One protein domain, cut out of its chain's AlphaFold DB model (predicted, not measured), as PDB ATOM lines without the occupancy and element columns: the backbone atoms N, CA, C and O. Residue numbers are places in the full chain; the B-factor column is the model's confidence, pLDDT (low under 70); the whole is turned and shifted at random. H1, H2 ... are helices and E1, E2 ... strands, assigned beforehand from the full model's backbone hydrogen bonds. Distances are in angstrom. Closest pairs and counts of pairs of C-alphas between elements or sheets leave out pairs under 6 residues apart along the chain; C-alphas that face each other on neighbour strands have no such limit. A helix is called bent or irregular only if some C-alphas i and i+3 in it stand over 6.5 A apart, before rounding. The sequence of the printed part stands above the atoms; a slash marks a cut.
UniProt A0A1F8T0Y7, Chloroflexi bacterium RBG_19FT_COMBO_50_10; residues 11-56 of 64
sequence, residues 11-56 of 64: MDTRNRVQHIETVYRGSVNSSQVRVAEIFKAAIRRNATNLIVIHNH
ATOM      1  N   MET A  11      30.143  34.357  34.123       98.56
ATOM      2  CA  MET A  11      30.464  34.498  35.538       98.56
ATOM      3  C   MET A  11      29.258  34.253  36.447       98.56
ATOM      4  O   MET A  11      28.108  34.481  36.062       98.56
ATOM      5  N   ASP A  12      29.559  33.810  37.669       97.56
ATOM      6  CA  ASP A  12      28.588  33.663  38.753       97.56
ATOM      7  C   ASP A  12      28.299  34.992  39.480       97.56
ATOM      8  O   ASP A  12      28.888  36.036  39.187       97.56
ATOM      9  N   THR A  13      27.426  34.940  40.490       97.44
ATOM     10  CA  THR A  13      27.015  36.103  41.301       97.44
ATOM     11  C   THR A  13      28.143  36.724  42.124       97.44
ATOM     12  O   THR A  13      27.972  37.801  42.692       97.44
ATOM     13  N   ARG A  14      29.298  36.056  42.216       97.69
ATOM     14  CA  ARG A  14      30.510  36.530  42.895       97.69
ATOM     15  C   ARG A  14      31.585  36.956  41.892       97.69
ATOM     16  O   ARG A  14      32.743  37.096  42.283       97.69
ATOM     17  N   ASN A  15      31.213  37.161  40.625       96.62
ATOM     18  CA  ASN A  15      32.103  37.502  39.515       96.62
ATOM     19  C   ASN A  15      33.221  36.471  39.277       96.62
ATOM     20  O   ASN A  15      34.298  36.813  38.790       96.62
ATOM     21  N   ARG A  16      32.997  35.199  39.626       97.50
ATOM     22  CA  ARG A  16      33.957  34.124  39.347       97.50
ATOM     23  C   ARG A  16      33.690  33.547  37.971       97.50
ATOM     24  O   ARG A  16      32.544  33.280  37.621       97.50
ATOM     25  N   VAL A  17      34.758  33.318  37.210       97.56
ATOM     26  CA  VAL A  17      34.668  32.730  35.871       97.56
ATOM     27  C   VAL A  17      34.174  31.295  35.969       97.56
ATOM     28  O   VAL A  17      34.818  30.444  36.576       97.56
ATOM     29  N   GLN A  18      33.036  31.032  35.339       97.31
ATOM     30  CA  GLN A  18      32.461  29.698  35.218       97.31
ATOM     31  C   GLN A  18      32.869  29.041  33.901       97.31
ATOM     32  O   GLN A  18      33.112  27.839  33.854       97.31
ATOM     33  N   HIS A  19      32.901  29.818  32.814       97.62
ATOM     34  CA  HIS A  19      33.168  29.307  31.470       97.62
ATOM     35  C   HIS A  19      33.586  30.429  30.516       97.62
ATOM     36  O   HIS A  19      33.243  31.590  30.732       97.62
ATOM     37  N   ILE A  20      34.280  30.079  29.435       97.38
ATOM     38  CA  ILE A  20      34.586  30.989  28.328       97.38
ATOM     39  C   ILE A  20      34.093  30.331  27.040       97.38
ATOM     40  O   ILE A  20      34.594  29.277  26.653       97.38
ATOM     41  N   GLU A  21      33.111  30.936  26.377       96.25
ATOM     42  CA  GLU A  21      32.567  30.431  25.113       96.25
ATOM     43  C   GLU A  21      33.134  31.237  23.942       96.25
ATOM     44  O   GLU A  21      33.129  32.466  23.973       96.25
ATOM     45  N   THR A  22      33.590  30.563  22.886       94.31
ATOM     46  CA  THR A  22      33.888  31.228  21.607       94.31
ATOM     47  C   THR A  22      32.599  31.322  20.797       94.31
ATOM     48  O   THR A  22      32.057  30.296  20.396       94.31
ATOM     49  N   VAL A  23      32.105  32.540  20.572       93.00
ATOM     50  CA  VAL A  23      30.866  32.812  19.816       93.00
ATOM     51  C   VAL A  23      31.124  33.029  18.328       93.00
ATOM     52  O   VAL A  23      30.228  32.833  17.512       93.00
ATOM     53  N   TYR A  24      32.344  33.417  17.966       90.19
ATOM     54  CA  TYR A  24      32.765  33.571  16.578       90.19
ATOM     55  C   TYR A  24      34.257  33.286  16.435       90.19
ATOM     56  O   TYR A  24      35.042  33.629  17.318       90.19
ATOM     57  N   ARG A  25      34.630  32.696  15.298       88.88
ATOM     58  CA  ARG A  25      36.006  32.487  14.845       88.88
ATOM     59  C   ARG A  25      36.032  32.729  13.336       88.88
ATOM     60  O   ARG A  25      35.337  32.024  12.609       88.88
ATOM     61  N   GLY A  26      36.802  33.707  12.867       79.75
ATOM     62  CA  GLY A  26      36.873  34.030  11.440       79.75
ATOM     63  C   GLY A  26      37.969  35.035  11.078       79.75
ATOM     64  O   GLY A  26      38.888  35.279  11.861       79.75
ATOM     65  N   SER A  27      37.898  35.581   9.859       67.25
ATOM     66  CA  SER A  27      38.899  36.511   9.315       67.25
ATOM     67  C   SER A  27      38.501  37.990   9.468       67.25
ATOM     68  O   SER A  27      37.348  38.326   9.731       67.25
ATOM     69  N   VAL A  28      39.511  38.851   9.301       57.69
ATOM     70  CA  VAL A  28      39.772  40.190   9.883       57.69
ATOM     71  C   VAL A  28      38.740  41.310   9.605       57.69
ATOM     72  O   VAL A  28      38.954  42.467   9.968       57.69
ATOM     73  N   ASN A  29      37.627  41.028   8.923       55.09
ATOM     74  CA  ASN A  29      36.859  42.090   8.260       55.09
ATOM     75  C   ASN A  29      35.513  42.454   8.894       55.09
ATOM     76  O   ASN A  29      35.089  43.590   8.712       55.09
ATOM     77  N   SER A  30      34.876  41.568   9.663       58.31
ATOM     78  CA  SER A  30      33.745  41.901  10.550       58.31
ATOM     79  C   SER A  30      33.154  40.627  11.143       58.31
ATOM     80  O   SER A  30      32.869  39.682  10.407       58.31
ATOM     81  N   SER A  31      32.865  40.622  12.439       60.25
ATOM     82  CA  SER A  31      32.050  39.592  13.080       60.25
ATOM     83  C   SER A  31      30.585  40.043  13.109       60.25
ATOM     84  O   SER A  31      30.143  40.743  14.016       60.25
ATOM     85  N   GLN A  32      29.789  39.642  12.111       73.38
ATOM     86  CA  GLN A  32      28.330  39.748  12.225       73.38
ATOM     87  C   GLN A  32      27.820  38.629  13.135       73.38
ATOM     88  O   GLN A  32      27.460  37.541  12.688       73.38
ATOM     89  N   VAL A  33      27.818  38.893  14.438       82.44
ATOM     90  CA  VAL A  33      27.245  37.989  15.438       82.44
ATOM     91  C   VAL A  33      25.860  38.484  15.815       82.44
ATOM     92  O   VAL A  33      25.668  39.635  16.207       82.44
ATOM     93  N   ARG A  34      24.867  37.595  15.724       87.62
ATOM     94  CA  ARG A  34      23.539  37.879  16.268       87.62
ATOM     95  C   ARG A  34      23.664  38.014  17.779       87.62
ATOM     96  O   ARG A  34      24.136  37.093  18.435       87.62
ATOM     97  N   VAL A  35      23.156  39.114  18.331       90.06
ATOM     98  CA  VAL A  35      23.172  39.392  19.778       90.06
ATOM     99  C   VAL A  35      22.657  38.200  20.598       90.06
ATOM    100  O   VAL A  35      23.229  37.870  21.629       90.06
ATOM    101  N   ALA A  36      21.641  37.481  20.109       93.44
ATOM    102  CA  ALA A  36      21.118  36.282  20.768       93.44
ATOM    103  C   ALA A  36      22.177  35.184  21.009       93.44
ATOM    104  O   ALA A  36      22.133  34.515  22.039       93.44
ATOM    105  N   GLU A  37      23.151  35.015  20.107       91.44
ATOM    106  CA  GLU A  37      24.210  34.009  20.268       91.44
ATOM    107  C   GLU A  37      25.186  34.377  21.401       91.44
ATOM    108  O   GLU A  37      25.692  33.479  22.071       91.44
ATOM    109  N   ILE A  38      25.362  35.670  21.709       93.56
ATOM    110  CA  ILE A  38      26.155  36.149  22.860       93.56
ATOM    111  C   ILE A  38      25.522  35.683  24.183       93.56
ATOM    112  O   ILE A  38      26.220  35.246  25.097       93.56
ATOM    113  N   PHE A  39      24.189  35.727  24.280       96.31
ATOM    114  CA  PHE A  39      23.459  35.391  25.508       96.31
ATOM    115  C   PHE A  39      23.152  33.898  25.667       96.31
ATOM    116  O   PHE A  39      22.966  33.421  26.786       96.31
ATOM    117  N   LYS A  40      23.115  33.133  24.573       96.06
ATOM    118  CA  LYS A  40      22.705  31.719  24.566       96.06
ATOM    119  C   LYS A  40      23.498  30.857  25.549       96.06
ATOM    120  O   LYS A  40      22.921  30.055  26.284       96.06
ATOM    121  N   ALA A  41      24.819  31.042  25.594       95.19
ATOM    122  CA  ALA A  41      25.685  30.302  26.507       95.19
ATOM    123  C   ALA A  41      25.489  30.723  27.974       95.19
ATOM    124  O   ALA A  41      25.533  29.859  28.849       95.19
ATOM    125  N   ALA A  42      25.221  32.009  28.230       96.69
ATOM    126  CA  ALA A  42      24.935  32.528  29.565       96.69
ATOM    127  C   ALA A  42      23.640  31.924  30.129       96.69
ATOM    128  O   ALA A  42      23.645  31.394  31.239       96.69
ATOM    129  N   ILE A  43      22.573  31.901  29.320       97.06
ATOM    130  CA  ILE A  43      21.277  31.314  29.692       97.06
ATOM    131  C   ILE A  43      21.427  29.816  29.981       97.06
ATOM    132  O   ILE A  43      21.026  29.348  31.041       97.06
ATOM    133  N   ARG A  44      22.069  29.055  29.082       96.50
ATOM    134  CA  ARG A  44      22.268  27.600  29.245       96.50
ATOM    135  C   ARG A  44      23.057  27.235  30.509       96.50
ATOM    136  O   ARG A  44      22.917  26.125  31.011       96.50
ATOM    137  N   ARG A  45      23.929  28.130  30.979       95.75
ATOM    138  CA  ARG A  45      24.841  27.883  32.105       95.75
ATOM    139  C   ARG A  45      24.434  28.607  33.388       95.75
ATOM    140  O   ARG A  45      25.178  28.524  34.360       95.75
ATOM    141  N   ASN A  46      23.279  29.276  33.407       96.62
ATOM    142  CA  ASN A  46      22.833  30.105  34.531       96.62
ATOM    143  C   ASN A  46      23.899  31.125  34.976       96.62
ATOM    144  O   ASN A  46      24.083  31.363  36.170       96.62
ATOM    145  N   ALA A  47      24.624  31.701  34.014       98.00
ATOM    146  CA  ALA A  47      25.570  32.769  34.297       98.00
ATOM    147  C   ALA A  47      24.797  34.054  34.601       98.00
ATOM    148  O   ALA A  47      23.872  34.415  33.872       98.00
ATOM    149  N   THR A  48      25.182  34.756  35.661       97.50
ATOM    150  CA  THR A  48      24.517  36.000  36.072       97.50
ATOM    151  C   THR A  48      25.158  37.231  35.453       97.50
ATOM    152  O   THR A  48      24.526  38.279  35.354       97.50
ATOM    153  N   ASN A  49      26.409  37.103  35.012       97.31
ATOM    154  CA  ASN A  49      27.189  38.182  34.432       97.31
ATOM    155  C   ASN A  49      27.975  37.648  33.226       97.31
ATOM    156  O   ASN A  49      28.372  36.479  33.197       97.31
ATOM    157  N   LEU A  50      28.219  38.507  32.235       97.56
ATOM    158  CA  LEU A  50      29.071  38.176  31.095       97.56
ATOM    159  C   LEU A  50      29.971  39.341  30.690       97.56
ATOM    160  O   LEU A  50      29.600  40.501  30.861       97.56
ATOM    161  N   ILE A  51      31.138  39.022  30.131       97.69
ATOM    162  CA  ILE A  51      32.044  39.979  29.482       97.69
ATOM    163  C   ILE A  51      32.248  39.528  28.039       97.69
ATOM    164  O   ILE A  51      32.591  38.372  27.793       97.69
ATOM    165  N   VAL A  52      32.058  40.443  27.088       95.12
ATOM    166  CA  VAL A  52      32.349  40.209  25.670       95.12
ATOM    167  C   VAL A  52      33.803  40.584  25.396       95.12
ATOM    168  O   VAL A  52      34.245  41.668  25.768       95.12
ATOM    169  N   ILE A  53      34.545  39.685  24.754       92.62
ATOM    170  CA  ILE A  53      35.963  39.854  24.429       92.62
ATOM    171  C   ILE A  53      36.117  39.689  22.922       92.62
ATOM    172  O   ILE A  53      35.671  38.689  22.365       92.62
ATOM    173  N   HIS A  54      36.783  40.639  22.275       88.19
ATOM    174  CA  HIS A  54      37.168  40.549  20.869       88.19
ATOM    175  C   HIS A  54      38.678  40.709  20.747       88.19
ATOM    176  O   HIS A  54      39.243  41.637  21.328       88.19
ATOM    177  N   ASN A  55      39.339  39.820  20.006       86.19
ATOM    178  CA  ASN A  55      40.755  39.983  19.685       86.19
ATOM    179  C   ASN A  55      40.947  40.417  18.230       86.19
ATOM    180  O   ASN A  55      40.372  39.835  17.314       86.19
ATOM    181  N   HIS A  56      41.865  41.357  18.021       82.56
ATOM    182  CA  HIS A  56      42.430  41.658  16.709       82.56
ATOM    183  C   HIS A  56      43.848  41.068  16.635       82.56
ATOM    184  O   HIS A  56      44.705  41.487  17.416       82.56
TER     185      HIS A  56
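What this domain is: This is residues 11 to 56 of the 64 residues of a protein of Chloroflexi bacterium RBG_19FT_COMBO_50_10 (UniProt A0A1F8T0Y7). Two long strands, E1 and E2, run broadly the same way without pairing, and helix H1 runs back between them in the chain; their three centres make a triangle. The link from E1 to H1 loops round one end. The printed part has 46 residues in the order E1, H1, E2, class mixed. It is only just loose, close to compact, with a radius of gyration of the C-alphas of 11.7 A and spans of 35 by 19 by 11 A.

Where its parts are: E1, residues 17 to 26, begins at C-alpha 17 (34.668, 32.730, 35.871) and is 24.6 A long. H1, residues 35 to 44, measures 15.1 A. E2, residues 49 to 55, measures 20.1 A and ends at C-alpha 55 (40.755, 39.983, 19.685).

How they stand to each other: E1 and E2 are near each other; each pairs with no named strand. The closest C-alphas of E1 and H1, Val 23 and Ile 38, are 6.5 A apart. Those of H1 and E2, Ala 42 and Leu 50, are 7.2 A apart. H1 is only just irregular, C-alphas 38 and 41 being 6.9 A apart; 3 of 6 O i to N i+4 pairs are within hydrogen-bond range.

The domain as a whole: The farthest C-alphas, Arg 14 and Asn 29, are 35.6 A apart. The printed part has no cut and no long link. Residues 27 to 31 have pLDDT under 70.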